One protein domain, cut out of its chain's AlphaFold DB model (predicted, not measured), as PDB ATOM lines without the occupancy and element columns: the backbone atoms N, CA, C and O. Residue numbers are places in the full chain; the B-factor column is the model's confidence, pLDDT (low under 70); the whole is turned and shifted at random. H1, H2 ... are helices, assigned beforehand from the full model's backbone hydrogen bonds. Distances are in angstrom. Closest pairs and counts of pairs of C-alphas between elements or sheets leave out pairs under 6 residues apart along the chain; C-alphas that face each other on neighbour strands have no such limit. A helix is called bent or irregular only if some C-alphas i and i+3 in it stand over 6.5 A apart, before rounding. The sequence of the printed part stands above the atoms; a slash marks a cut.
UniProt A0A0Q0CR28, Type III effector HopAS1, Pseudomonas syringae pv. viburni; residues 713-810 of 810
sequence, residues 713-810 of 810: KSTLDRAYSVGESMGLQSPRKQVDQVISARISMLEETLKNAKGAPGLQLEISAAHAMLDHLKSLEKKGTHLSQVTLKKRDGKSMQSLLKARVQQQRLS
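AT A GLANCE: This is residues 713 to 810 of the 810 residues of the protein "Type III effector HopAS1" of Pseudomonas syringae pv. viburni (UniProt A0A0Q0CR28). Two long helices, H2 and H3, make a helical hairpin that touches over only part of its length, and H4 folds back across the other side of H3, so that H3 lies between H2 and H4. H1 sits beyond the first residues of H2 at one end of the long axis, turned steeply to H2, and its residues 713 to 718 stick out free. The printed part has 98 residues with four named helices, H1, H2, H3 and H4 in chain order, and no named strand; the class is all helix. The whole is loose and elongated, with a radius of gyration of the C-alphas of 16.6 A and spans of 50 by 27 by 17 A.

IN THESE COORDINATES: H2, residues 731 to 752, runs 31.6 A from C-alpha 731 at (44.254, -48.394, 1.767) to C-alpha 752 at (54.536, -25.388, -17.273). H3, residues 757 to 778, has the same 22 residues in length and measures 31.4 A. H3 is irregular, with C-alphas 758 and 761 8.1 A apart, and it has a kink of 28 degrees near residue 764. H4, residues 790 to 809, measures 29.3 A and ends with C-alpha 809 at (37.272, -14.821, -25.799). H1, residues 713 to 725, measures 18.1 A and begins with C-alpha 713 at (31.303, -55.006, 1.589).

HOW THE PARTS SIT: H2 and H3 touch as a helical hairpin, at a shallow tilt of 31 degrees, opposite ways. Their closest C-alphas, those of Leu 750 and Ile 763, are 6.8 A apart; H2 touches H3 with residues 743 to 750 alone, and H3 touches H2 with residues 763 to 770 alone. H3 and H4 touch, the closest C-alphas being those of Ala 768 and Leu 800 at 5.2 A. They run opposite ways at a steep tilt of 50 degrees, and H4 touches H3 with residues 795 to 804 alone. H2 and H4 are apart. H1 and H2 are close but not clearly touching, with the closest C-alphas, those of Glu 724 and Lys 733, 7.7 A apart. They run the same way at a steep tilt of 67 degrees, only just short of about perpendicular. H1 is apart from H3 and from H4. Every O i to N i+4 pair is within hydrogen-bond range in H1, H2 and H4, and 16 of 18 are in H3.

THE WHOLE: The two C-alphas farthest apart are those of Thr 715 and Ser 810, at 51.5 A. The printed part has no cut and ends at residue 810, the chain's last. The links from H1 to H2 and from H2 to H3 are tight, and that from H3 to H4, 11 residues, is long. The mean pLDDT of the printed part is 71.2; 41 residues are under 70, namely 713 to 736, 753 to 758, 780 to 787 and 808 to 810.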
ATOM      1  N   LYS A 713      30.680 -56.259   2.047       55.38
ATOM      2  CA  LYS A 713      31.303 -55.006   1.589       55.38
ATOM      3  C   LYS A 713      30.861 -53.792   2.414       55.38
ATOM      4  O   LYS A 713      31.699 -52.991   2.798       55.38
ATOM      5  N   SER A 714      29.575 -53.703   2.760       55.19
ATOM      6  CA  SER A 714      29.029 -52.617   3.586       55.19
ATOM      7  C   SER A 714      29.630 -52.575   4.994       55.19
ATOM      8  O   SER A 714      29.857 -51.499   5.541       55.19
ATOM      9  N   THR A 715      29.925 -53.736   5.580       54.91
ATOM     10  CA  THR A 715      30.564 -53.849   6.896       54.91
ATOM     11  C   THR A 715      32.024 -53.405   6.838       54.91
ATOM     12  O   THR A 715      32.482 -52.707   7.739       54.91
ATOM     13  N   LEU A 716      32.735 -53.753   5.762       56.97
ATOM     14  CA  LEU A 716      34.112 -53.315   5.528       56.97
ATOM     15  C   LEU A 716      34.188 -51.815   5.214       56.97
ATOM     16  O   LEU A 716      35.044 -51.130   5.759       56.97
ATOM     17  N   ASP A 717      33.263 -51.286   4.412       59.50
ATOM     18  CA  ASP A 717      33.149 -49.852   4.117       59.50
ATOM     19  C   ASP A 717      32.918 -49.047   5.394       59.50
ATOM     20  O   ASP A 717      33.602 -48.057   5.636       59.50
ATOM     21  N   ARG A 718      32.020 -49.527   6.261       62.19
ATOM     22  CA  ARG A 718      31.774 -48.921   7.570       62.19
ATOM     23  C   ARG A 718      33.007 -48.993   8.467       62.19
ATOM     24  O   ARG A 718      33.306 -48.018   9.144       62.19
ATOM     25  N   ALA A 719      33.739 -50.106   8.453       58.66
ATOM     26  CA  ALA A 719      34.981 -50.242   9.208       58.66
ATOM     27  C   ALA A 719      36.084 -49.296   8.697       58.66
ATOM     28  O   ALA A 719      36.813 -48.740   9.513       58.66
ATOM     29  N   TYR A 720      36.177 -49.054   7.383       61.94
ATOM     30  CA  TYR A 720      37.100 -48.066   6.819       61.94
ATOM     31  C   TYR A 720      36.694 -46.638   7.153       61.94
ATOM     32  O   TYR A 720      37.547 -45.893   7.609       61.94
ATOM     33  N   SER A 721      35.419 -46.269   7.009       65.81
ATOM     34  CA  SER A 721      34.958 -44.928   7.385       65.81
ATOM     35  C   SER A 721      35.170 -44.659   8.875       65.81
ATOM     36  O   SER A 721      35.617 -43.577   9.245       65.81
ATOM     37  N   VAL A 722      34.921 -45.656   9.733       64.94
ATOM     38  CA  VAL A 722      35.223 -45.555  11.167       64.94
ATOM     39  C   VAL A 722      36.734 -45.454  11.386       64.94
ATOM     40  O   VAL A 722      37.178 -44.540  12.070       64.94
ATOM     41  N   GLY A 723      37.547 -46.311  10.766       59.06
ATOM     42  CA  GLY A 723      39.008 -46.262  10.886       59.06
ATOM     43  C   GLY A 723      39.619 -44.939  10.414       59.06
ATOM     44  O   GLY A 723      40.463 -44.376  11.100       59.06
ATOM     45  N   GLU A 724      39.150 -44.394   9.295       69.56
ATOM     46  CA  GLU A 724      39.592 -43.107   8.748       69.56
ATOM     47  C   GLU A 724      39.154 -41.928   9.616       69.56
ATOM     48  O   GLU A 724      39.926 -40.980   9.773       69.56
ATOM     49  N   SER A 725      37.950 -41.995  10.204       59.09
ATOM     50  CA  SER A 725      37.492 -41.004  11.185       59.09
ATOM     51  C   SER A 725      38.323 -41.034  12.471       59.09
ATOM     52  O   SER A 725      38.466 -40.013  13.131       59.09
ATOM     53  N   MET A 726      38.937 -42.183  12.770       47.12
ATOM     54  CA  MET A 726      39.883 -42.390  13.871       47.12
ATOM     55  C   MET A 726      41.342 -42.141  13.444       47.12
ATOM     56  O   MET A 726      42.262 -42.615  14.095       47.12
ATOM     57  N   GLY A 727      41.577 -41.468  12.310       52.59
ATOM     58  CA  GLY A 727      42.924 -41.116  11.849       52.59
ATOM     59  C   GLY A 727      43.737 -42.259  11.228       52.59
ATOM     60  O   GLY A 727      44.798 -41.997  10.657       52.59
ATOM     61  N   LEU A 728      43.242 -43.502  11.238       59.06
ATOM     62  CA  LEU A 728      43.955 -44.641  10.666       59.06
ATOM     63  C   LEU A 728      44.084 -44.488   9.148       59.06
ATOM     64  O   LEU A 728      43.138 -44.133   8.434       59.06
ATOM     65  N   GLN A 729      45.277 -44.787   8.635       55.66
ATOM     66  CA  GLN A 729      45.493 -44.871   7.199       55.66
ATOM     67  C   GLN A 729      44.801 -46.120   6.655       55.66
ATOM     68  O   GLN A 729      45.257 -47.244   6.861       55.66
ATOM     69  N   SER A 730      43.695 -45.919   5.944       64.25
ATOM     70  CA  SER A 730      43.091 -46.975   5.144       64.25
ATOM     71  C   SER A 730      43.813 -47.090   3.793       64.25
ATOM     72  O   SER A 730      44.352 -46.100   3.283       64.25
ATOM     73  N   PRO A 731      43.756 -48.256   3.134       58.66
ATOM     74  CA  PRO A 731      44.254 -48.394   1.767       58.66
ATOM     75  C   PRO A 731      43.556 -47.465   0.765       58.66
ATOM     76  O   PRO A 731      44.171 -47.048  -0.210       58.66
ATOM     77  N   ARG A 732      42.303 -47.066   1.022       65.19
ATOM     78  CA  ARG A 732      41.589 -46.057   0.216       65.19
ATOM     79  C   ARG A 732      42.229 -44.686   0.355       65.19
ATOM     80  O   ARG A 732      42.529 -44.058  -0.650       65.19
ATOM     81  N   LYS A 733      42.522 -44.275   1.588       67.38
ATOM     82  CA  LYS A 733      43.185 -43.005   1.895       67.38
ATOM     83  C   LYS A 733      44.618 -42.961   1.357       67.38
ATOM     84  O   LYS A 733      45.045 -41.921   0.875       67.38
ATOM     85  N   GLN A 734      45.345 -44.082   1.375       67.00
ATOM     86  CA  GLN A 734      46.678 -44.183   0.764       67.00
ATOM     87  C   GLN A 734      46.625 -44.059  -0.763       67.00
ATOM     88  O   GLN A 734      47.415 -43.324  -1.351       67.00
ATOM     89  N   VAL A 735      45.672 -44.732  -1.417       68.12
ATOM     90  CA  VAL A 735      45.466 -44.586  -2.865       68.12
ATOM     91  C   VAL A 735      45.024 -43.163  -3.201       68.12
ATOM     92  O   VAL A 735      45.560 -42.583  -4.137       68.12
ATOM     93  N   ASP A 736      44.127 -42.568  -2.417       69.44
ATOM     94  CA  ASP A 736      43.711 -41.176  -2.590       69.44
ATOM     95  C   ASP A 736      44.896 -40.217  -2.459       69.44
ATOM     96  O   ASP A 736      45.050 -39.352  -3.307       69.44
ATOM     97  N   GLN A 737      45.795 -40.403  -1.486       73.44
ATOM     98  CA  GLN A 737      47.015 -39.595  -1.361       73.44
ATOM     99  C   GLN A 737      47.918 -39.707  -2.594       73.44
ATOM    100  O   GLN A 737      48.447 -38.700  -3.062       73.44
ATOM    101  N   VAL A 738      48.073 -40.909  -3.156       73.50
ATOM    102  CA  VAL A 738      48.847 -41.117  -4.390       73.50
ATOM    103  C   VAL A 738      48.147 -40.485  -5.597       73.50
ATOM    104  O   VAL A 738      48.812 -39.880  -6.438       73.50
ATOM    105  N   ILE A 739      46.818 -40.597  -5.694       72.69
ATOM    106  CA  ILE A 739      46.026 -39.966  -6.756       72.69
ATOM    107  C   ILE A 739      46.122 -38.442  -6.639       72.69
ATOM    108  O   ILE A 739      46.432 -37.795  -7.634       72.69
ATOM    109  N   SER A 740      45.945 -37.869  -5.450       76.69
ATOM    110  CA  SER A 740      46.067 -36.431  -5.202       76.69
ATOM    111  C   SER A 740      47.487 -35.935  -5.489       76.69
ATOM    112  O   SER A 740      47.640 -34.930  -6.174       76.69
ATOM    113  N   ALA A 741      48.536 -36.675  -5.105       75.88
ATOM    114  CA  ALA A 741      49.916 -36.337  -5.464       75.88
ATOM    115  C   ALA A 741      50.138 -36.328  -6.990       75.88
ATOM    116  O   ALA A 741      50.787 -35.428  -7.524       75.88
ATOM    117  N   ARG A 742      49.554 -37.288  -7.720       75.19
ATOM    118  CA  ARG A 742      49.598 -37.313  -9.192       75.19
ATOM    119  C   ARG A 742      48.773 -36.196  -9.829       75.19
ATOM    120  O   ARG A 742      49.203 -35.654 -10.840       75.19
ATOM    121  N   ILE A 743      47.626 -35.840  -9.253       79.12
ATOM    122  CA  ILE A 743      46.810 -34.689  -9.666       79.12
ATOM    123  C   ILE A 743      47.618 -33.397  -9.496       79.12
ATOM    124  O   ILE A 743      47.649 -32.587 -10.418       79.12
ATOM    125  N   SER A 744      48.322 -33.225  -8.373       78.44
ATOM    126  CA  SER A 744      49.205 -32.076  -8.135       78.44
ATOM    127  C   SER A 744      50.377 -32.027  -9.118       78.44
ATOM    128  O   SER A 744      50.644 -30.973  -9.688       78.44
ATOM    129  N   MET A 745      51.023 -33.165  -9.391       78.06
ATOM    130  CA  MET A 745      52.099 -33.248 -10.386       78.06
ATOM    131  C   MET A 745      51.585 -32.925 -11.799       78.06
ATOM    132  O   MET A 745      52.214 -32.179 -12.545       78.06
ATOM    133  N   LEU A 746      50.405 -33.434 -12.168       77.81
ATOM    134  CA  LEU A 746      49.774 -33.137 -13.454       77.81
ATOM    135  C   LEU A 746      49.392 -31.653 -13.562       77.81
ATOM    136  O   LEU A 746      49.594 -31.038 -14.602       77.81
ATOM    137  N   GLU A 747      48.916 -31.041 -12.481       82.50
ATOM    138  CA  GLU A 747      48.663 -29.602 -12.427       82.50
ATOM    139  C   GLU A 747      49.939 -28.775 -12.633       82.50
ATOM    140  O   GLU A 747      49.920 -27.784 -13.363       82.50
ATOM    141  N   GLU A 748      51.045 -29.171 -12.008       80.75
ATOM    142  CA  GLU A 748      52.337 -28.504 -12.154       80.75
ATOM    143  C   GLU A 748      52.864 -28.613 -13.592       80.75
ATOM    144  O   GLU A 748      53.221 -27.605 -14.205       80.75
ATOM    145  N   THR A 749      52.794 -29.805 -14.194       79.44
ATOM    146  CA  THR A 749      53.172 -29.998 -15.605       79.44
ATOM    147  C   THR A 749      52.297 -29.185 -16.563       79.44
ATOM    148  O   THR A 749      52.813 -28.577 -17.499       79.44
ATOM    149  N   LEU A 750      50.988 -29.084 -16.305       76.69
ATOM    150  CA  LEU A 750      50.072 -28.281 -17.115       76.69
ATOM    151  C   LEU A 750      50.292 -26.770 -16.960       76.69
ATOM    152  O   LEU A 750      50.128 -26.032 -17.933       76.69
ATOM    153  N   LYS A 751      50.701 -26.295 -15.775       77.44
ATOM    154  CA  LYS A 751      51.125 -24.898 -15.570       77.44
ATOM    155  C   LYS A 751      52.370 -24.572 -16.396       77.44
ATOM    156  O   LYS A 751      52.429 -23.489 -16.977       77.44
ATOM    157  N   ASN A 752      53.294 -25.524 -16.508       74.12
ATOM    158  CA  ASN A 752      54.536 -25.388 -17.273       74.12
ATOM    159  C   ASN A 752      54.332 -25.561 -18.793       74.12
ATOM    160  O   ASN A 752      55.108 -25.036 -19.584       74.12
ATOM    161  N   ALA A 753      53.254 -26.227 -19.223       66.31
ATOM    162  CA  ALA A 753      52.925 -26.462 -20.634       66.31
ATOM    163  C   ALA A 753      52.274 -25.260 -21.357       66.31
ATOM    164  O   ALA A 753      51.980 -25.347 -22.549       66.31
ATOM    165  N   LYS A 754      52.061 -24.121 -20.677       58.56
ATOM    166  CA  LYS A 754      51.370 -22.923 -21.208       58.56
ATOM    167  C   LYS A 754      51.997 -22.286 -22.468       58.56
ATOM    168  O   LYS A 754      51.391 -21.379 -23.028       58.56
ATOM    169  N   GLY A 755      53.161 -22.751 -22.932       59.88
ATOM    170  CA  GLY A 755      53.890 -22.211 -24.089       59.88
ATOM    171  C   GLY A 755      53.839 -23.027 -25.392       59.88
ATOM    172  O   GLY A 755      54.542 -22.660 -26.327       59.88
ATOM    173  N   ALA A 756      53.068 -24.122 -25.488       64.00
ATOM    174  CA  ALA A 756      53.055 -24.998 -26.674       64.00
ATOM    175  C   ALA A 756      51.816 -24.769 -27.584       64.00
ATOM    176  O   ALA A 756      50.760 -25.360 -27.336       64.00
ATOM    177  N   PRO A 757      51.905 -23.955 -28.659       61.84
ATOM    178  CA  PRO A 757      50.753 -23.594 -29.499       61.84
ATOM    179  C   PRO A 757      50.133 -24.784 -30.253       61.84
ATOM    180  O   PRO A 757      48.925 -24.803 -30.470       61.84
ATOM    181  N   GLY A 758      50.921 -25.811 -30.590       65.81
ATOM    182  CA  GLY A 758      50.435 -27.010 -31.289       65.81
ATOM    183  C   GLY A 758      49.606 -27.976 -30.431       65.81
ATOM    184  O   GLY A 758      48.917 -28.826 -30.983       65.81
ATOM    185  N   LEU A 759      49.639 -27.844 -29.099       70.81
ATOM    186  CA  LEU A 759      49.001 -28.778 -28.156       70.81
ATOM    187  C   LEU A 759      47.898 -28.115 -27.317       70.81
ATOM    188  O   LEU A 759      47.437 -28.684 -26.329       70.81
ATOM    189  N   GLN A 760      47.442 -26.916 -27.691       71.12
ATOM    190  CA  GLN A 760      46.478 -26.148 -26.892       71.12
ATOM    191  C   GLN A 760      45.177 -26.913 -26.614       71.12
ATOM    192  O   GLN A 760      44.676 -26.867 -25.494       71.12
ATOM    193  N   LEU A 761      44.650 -27.657 -27.592       73.06
ATOM    194  CA  LEU A 761      43.425 -28.442 -27.411       73.06
ATOM    195  C   LEU A 761      43.615 -29.579 -26.392       73.06
ATOM    196  O   LEU A 761      42.741 -29.817 -25.558       73.06
ATOM    197  N   GLU A 762      44.765 -30.250 -26.434       76.50
ATOM    198  CA  GLU A 762      45.116 -31.348 -25.529       76.50
ATOM    199  C   GLU A 762      45.383 -30.832 -24.114       76.50
ATOM    200  O   GLU A 762      44.899 -31.408 -23.140       76.50
ATOM    201  N   ILE A 763      46.055 -29.684 -23.997       78.06
ATOM    202  CA  ILE A 763      46.256 -28.975 -22.732       78.06
ATOM    203  C   ILE A 763      44.899 -28.577 -22.138       78.06
ATOM    204  O   ILE A 763      44.669 -28.774 -20.944       78.06
ATOM    205  N   SER A 764      43.967 -28.066 -22.944       77.50
ATOM    206  CA  SER A 764      42.612 -27.711 -22.499       77.50
ATOM    207  C   SER A 764      41.795 -28.932 -22.067       77.50
ATOM    208  O   SER A 764      41.079 -28.862 -21.066       77.50
ATOM    209  N   ALA A 765      41.934 -30.066 -22.762       77.19
ATOM    210  CA  ALA A 765      41.311 -31.339 -22.394       77.19
ATOM    211  C   ALA A 765      41.869 -31.900 -21.079       77.19
ATOM    212  O   ALA A 765      41.096 -32.248 -20.184       77.19
ATOM    213  N   ALA A 766      43.193 -31.912 -20.920       78.44
ATOM    214  CA  ALA A 766      43.860 -32.361 -19.702       78.44
ATOM    215  C   ALA A 766      43.473 -31.500 -18.492       78.44
ATOM    216  O   ALA A 766      43.212 -32.022 -17.408       78.44
ATOM    217  N   HIS A 767      43.337 -30.188 -18.681       80.56
ATOM    218  CA  HIS A 767      42.830 -29.320 -17.631       80.56
ATOM    219  C   HIS A 767      41.344 -29.546 -17.308       80.56
ATOM    220  O   HIS A 767      40.976 -29.524 -16.139       80.56
ATOM    221  N   ALA A 768      40.483 -29.772 -18.305       79.38
ATOM    222  CA  ALA A 768      39.070 -30.075 -18.062       79.38
ATOM    223  C   ALA A 768      38.897 -31.397 -17.291       79.38
ATOM    224  O   ALA A 768      38.032 -31.508 -16.420       79.38
ATOM    225  N   MET A 769      39.755 -32.383 -17.571       79.56
ATOM    226  CA  MET A 769      39.850 -33.620 -16.794       79.56
ATOM    227  C   MET A 769      40.328 -33.364 -15.361       79.56
ATOM    228  O   MET A 769      39.722 -33.875 -14.422       79.56
ATOM    229  N   LEU A 770      41.372 -32.549 -15.176       83.38
ATOM    230  CA  LEU A 770      41.880 -32.167 -13.854       83.38
ATOM    231  C   LEU A 770      40.802 -31.449 -13.021       83.38
ATOM    232  O   LEU A 770      40.590 -31.794 -11.858       83.38
ATOM    233  N   ASP A 771      40.085 -30.496 -13.618       82.69
ATOM    234  CA  ASP A 771      39.002 -29.749 -12.968       82.69
ATOM    235  C   ASP A 771      37.854 -30.685 -12.552       82.69
ATOM    236  O   ASP A 771      37.282 -30.544 -11.465       82.69
ATOM    237  N   HIS A 772      37.546 -31.690 -13.378       82.00
ATOM    238  CA  HIS A 772      36.559 -32.711 -13.047       82.00
ATOM    239  C   HIS A 772      37.013 -33.609 -11.882       82.00
ATOM    240  O   HIS A 772      36.240 -33.824 -10.948       82.00
ATOM    241  N   LEU A 773      38.267 -34.079 -11.883       78.19
ATOM    242  CA  LEU A 773      38.827 -34.888 -10.791       78.19
ATOM    243  C   LEU A 773      38.847 -34.120  -9.460       78.19
ATOM    244  O   LEU A 773      38.426 -34.657  -8.438       78.19
ATOM    245  N   LYS A 774      39.213 -32.833  -9.478       81.00
ATOM    246  CA  LYS A 774      39.131 -31.954  -8.299       81.00
ATOM    247  C   LYS A 774      37.694 -31.715  -7.837       81.00
ATOM    248  O   LYS A 774      37.433 -31.588  -6.643       81.00
ATOM    249  N   SER A 775      36.735 -31.643  -8.762       82.06
ATOM    250  CA  SER A 775      35.311 -31.554  -8.407       82.06
ATOM    251  C   SER A 775      34.823 -32.819  -7.695       82.06
ATOM    252  O   SER A 775      34.015 -32.720  -6.772       82.06
ATOM    253  N   LEU A 776      35.317 -33.994  -8.094       75.12
ATOM    254  CA  LEU A 776      35.009 -35.269  -7.440       75.12
ATOM    255  C   LEU A 776      35.641 -35.365  -6.045       75.12
ATOM    256  O   LEU A 776      34.966 -35.793  -5.113       75.12
ATOM    257  N   GLU A 777      36.873 -34.884  -5.881       73.44
ATOM    258  CA  GLU A 777      37.548 -34.779  -4.578       73.44
ATOM    259  C   GLU A 777      36.758 -33.879  -3.606       73.44
ATOM    260  O   GLU A 777      36.460 -34.270  -2.477       73.44
ATOM    261  N   LYS A 778      36.302 -32.704  -4.069       75.81
ATOM    262  CA  LYS A 778      35.515 -31.748  -3.261       75.81
ATOM    263  C   LYS A 778      34.132 -32.257  -2.840       75.81
ATOM    264  O   LYS A 778      33.564 -31.732  -1.888       75.81
ATOM    265  N   LYS A 779      33.572 -33.255  -3.530       71.19
ATOM    266  CA  LYS A 779      32.255 -33.838  -3.209       71.19
ATOM    267  C   LYS A 779      32.293 -34.834  -2.043       71.19
ATOM    268  O   LYS A 779      31.270 -35.445  -1.747       71.19
ATOM    269  N   GLY A 780      33.442 -34.993  -1.379       57.47
ATOM    270  CA  GLY A 780      33.585 -35.842  -0.193       57.47
ATOM    271  C   GLY A 780      33.635 -37.340  -0.501       57.47
ATOM    272  O   GLY A 780      33.476 -38.157   0.399       57.47
ATOM    273  N   THR A 781      33.838 -37.718  -1.767       63.16
ATOM    274  CA  THR A 781      34.001 -39.116  -2.183       63.16
ATOM    275  C   THR A 781      35.473 -39.448  -2.382       63.16
ATOM    276  O   THR A 781      36.146 -38.778  -3.160       63.16
ATOM    277  N   HIS A 782      35.947 -40.520  -1.742       69.00
ATOM    278  CA  HIS A 782      37.280 -41.084  -1.970       69.00
ATOM    279  C   HIS A 782      37.497 -41.390  -3.456       69.00
ATOM    280  O   HIS A 782      36.750 -42.186  -4.033       69.00
ATOM    281  N   LEU A 783      38.512 -40.780  -4.076       67.06
ATOM    282  CA  LEU A 783      38.803 -40.909  -5.513       67.06
ATOM    283  C   LEU A 783      39.062 -42.368  -5.916       67.06
ATOM    284  O   LEU A 783      38.639 -42.802  -6.985       67.06
ATOM    285  N   SER A 784      39.658 -43.149  -5.018       63.66
ATOM    286  CA  SER A 784      39.886 -44.596  -5.125       63.66
ATOM    287  C   SER A 784      38.613 -45.439  -5.268       63.66
ATOM    288  O   SER A 784      38.686 -46.598  -5.678       63.66
ATOM    289  N   GLN A 785      37.441 -44.887  -4.946       62.66
ATOM    290  CA  GLN A 785      36.148 -45.568  -5.052       62.66
ATOM    291  C   GLN A 785      35.267 -45.013  -6.176       62.66
ATOM    292  O   GLN A 785      34.204 -45.573  -6.464       62.66
ATOM    293  N   VAL A 786      35.678 -43.916  -6.821       66.62
ATOM    294  CA  VAL A 786      34.888 -43.291  -7.878       66.62
ATOM    295  C   VAL A 786      34.994 -44.119  -9.154       66.62
ATOM    296  O   VAL A 786      36.031 -44.186  -9.805       66.62
ATOM    297  N   THR A 787      33.882 -44.734  -9.552       69.06
ATOM    298  CA  THR A 787      33.755 -45.333 -10.884       69.06
ATOM    299  C   THR A 787      33.258 -44.271 -11.860       69.06
ATOM    300  O   THR A 787      32.132 -43.791 -11.715       69.06
ATOM    301  N   LEU A 788      34.073 -43.919 -12.858       70.38
ATOM    302  CA  LEU A 788      33.683 -42.976 -13.909       70.38
ATOM    303  C   LEU A 788      32.535 -43.565 -14.745       70.38
ATOM    304  O   LEU A 788      32.666 -44.622 -15.362       70.38
ATOM    305  N   LYS A 789      31.388 -42.884 -14.757       76.81
ATOM    306  CA  LYS A 789      30.186 -43.264 -15.514       76.81
ATOM    307  C   LYS A 789      30.048 -42.398 -16.767       76.81
ATOM    308  O   LYS A 789      30.616 -41.316 -16.875       76.81
ATOM    309  N   LYS A 790      29.182 -42.805 -17.704       75.00
ATOM    310  CA  LYS A 790      28.898 -42.043 -18.944       75.00
ATOM    311  C   LYS A 790      28.503 -40.570 -18.703       75.00
ATOM    312  O   LYS A 790      28.765 -39.721 -19.547       75.00
ATOM    313  N   ARG A 791      27.890 -40.253 -17.554       76.31
ATOM    314  CA  ARG A 791      27.542 -38.875 -17.149       76.31
ATOM    315  C   ARG A 791      28.769 -38.001 -16.860       76.31
ATOM    316  O   ARG A 791      28.742 -36.809 -17.143       76.31
ATOM    317  N   ASP A 792      29.841 -38.604 -16.359       76.25
ATOM    318  CA  ASP A 792      31.087 -37.919 -16.017       76.25
ATOM    319  C   ASP A 792      31.826 -37.528 -17.305       76.25
ATOM    320  O   ASP A 792      32.317 -36.411 -17.432       76.25
ATOM    321  N   GLY A 793      31.731 -38.373 -18.342       76.12
ATOM    322  CA  GLY A 793      32.139 -38.033 -19.710       76.12
ATOM    323  C   GLY A 793      31.445 -36.782 -20.264       76.12
ATOM    324  O   GLY A 793      32.103 -35.917 -20.839       76.12
ATOM    325  N   LYS A 794      30.133 -36.630 -20.035       79.62
ATOM    326  CA  LYS A 794      29.393 -35.419 -20.439       79.62
ATOM    327  C   LYS A 794      29.841 -34.180 -19.655       79.62
ATOM    328  O   LYS A 794      29.953 -33.109 -20.242       79.62
ATOM    329  N   SER A 795      30.137 -34.332 -18.361       78.94
ATOM    330  CA  SER A 795      30.655 -33.245 -17.517       78.94
ATOM    331  C   SER A 795      32.060 -32.799 -17.938       78.94
ATOM    332  O   SER A 795      32.340 -31.602 -17.947       78.94
ATOM    333  N   MET A 796      32.938 -33.730 -18.317       79.31
ATOM    334  CA  MET A 796      34.262 -33.395 -18.854       79.31
ATOM    335  C   MET A 796      34.146 -32.676 -20.203       79.31
ATOM    336  O   MET A 796      34.816 -31.671 -20.426       79.31
ATOM    337  N   GLN A 797      33.237 -33.121 -21.078       80.69
ATOM    338  CA  GLN A 797      32.968 -32.450 -22.354       80.69
ATOM    339  C   GLN A 797      32.398 -31.038 -22.177       80.69
ATOM    340  O   GLN A 797      32.762 -30.142 -22.938       80.69
ATOM    341  N   SER A 798      31.526 -30.804 -21.190       83.81
ATOM    342  CA  SER A 798      31.014 -29.456 -20.916       83.81
ATOM    343  C   SER A 798      32.101 -28.523 -20.379       83.81
ATOM    344  O   SER A 798      32.175 -27.379 -20.817       83.81
ATOM    345  N   LEU A 799      32.974 -29.013 -19.488       82.62
ATOM    346  CA  LEU A 799      34.113 -28.243 -18.969       82.62
ATOM    347  C   LEU A 799      35.128 -27.913 -20.071       82.62
ATOM    348  O   LEU A 799      35.622 -26.790 -20.141       82.62
ATOM    349  N   LEU A 800      35.376 -28.860 -20.980       83.75
ATOM    350  CA  LEU A 800      36.215 -28.636 -22.153       83.75
ATOM    351  C   LEU A 800      35.623 -27.562 -23.073       83.75
ATOM    352  O   LEU A 800      36.331 -26.636 -23.462       83.75
ATOM    353  N   LYS A 801      34.322 -27.641 -23.387       84.44
ATOM    354  CA  LYS A 801      33.636 -26.627 -24.204       84.44
ATOM    355  C   LYS A 801      33.711 -25.239 -23.567       84.44
ATOM    356  O   LYS A 801      34.032 -24.284 -24.267       84.44
ATOM    357  N   ALA A 802      33.480 -25.142 -22.256       82.69
ATOM    358  CA  ALA A 802      33.573 -23.885 -21.517       82.69
ATOM    359  C   ALA A 802      34.984 -23.274 -21.590       82.69
ATOM    360  O   ALA A 802      35.121 -22.084 -21.861       82.69
ATOM    361  N   ARG A 803      36.041 -24.087 -21.438       77.50
ATOM    362  CA  ARG A 803      37.427 -23.609 -21.561       77.50
ATOM    363  C   ARG A 803      37.812 -23.194 -22.974       77.50
ATOM    364  O   ARG A 803      38.451 -22.164 -23.136       77.50
ATOM    365  N   VAL A 804      37.423 -23.966 -23.989       80.38
ATOM    366  CA  VAL A 804      37.687 -23.609 -25.394       80.38
ATOM    367  C   VAL A 804      36.964 -22.312 -25.758       80.38
ATOM    368  O   VAL A 804      37.509 -21.487 -26.484       80.38
ATOM    369  N   GLN A 805      35.760 -22.092 -25.228       80.06
ATOM    370  CA  GLN A 805      35.037 -20.835 -25.401       80.06
ATOM    371  C   GLN A 805      35.729 -19.674 -24.672       80.06
ATOM    372  O   GLN A 805      35.869 -18.606 -25.253       80.06
ATOM    373  N   GLN A 806      36.230 -19.889 -23.452       74.81
ATOM    374  CA  GLN A 806      36.990 -18.886 -22.698       74.81
ATOM    375  C   GLN A 806      38.318 -18.517 -23.382       74.81
ATOM    376  O   GLN A 806      38.654 -17.343 -23.431       74.81
ATOM    377  N   GLN A 807      39.021 -19.490 -23.975       70.31
ATOM    378  CA  GLN A 807      40.248 -19.277 -24.763       70.31
ATOM    379  C   GLN A 807      40.019 -18.562 -26.097       70.31
ATOM    380  O   GLN A 807      40.955 -18.004 -26.646       70.31
ATOM    381  N   ARG A 808      38.804 -18.620 -26.655       69.81
ATOM    382  CA  ARG A 808      38.432 -17.858 -27.860       69.81
ATOM    383  C   ARG A 808      38.027 -16.417 -27.546       69.81
ATOM    384  O   ARG A 808      37.950 -15.610 -28.465       69.81
ATOM    385  N   LEU A 809      37.681 -16.140 -26.288       66.12
ATOM    386  CA  LEU A 809      37.272 -14.821 -25.799       66.12
ATOM    387  C   LEU A 809      38.439 -14.032 -25.181       66.12
ATOM    388  O   LEU A 809      38.351 -12.809 -25.115       66.12
ATOM    389  N   SER A 810      39.486 -14.722 -24.713       56.38
ATOM    390  CA  SER A 810      40.795 -14.163 -24.337       56.38
ATOM    391  C   SER A 810      41.708 -14.043 -25.543       56.38
ATOM    392  O   SER A 810      42.450 -13.044 -25.613       56.38
TER     393      SER A 810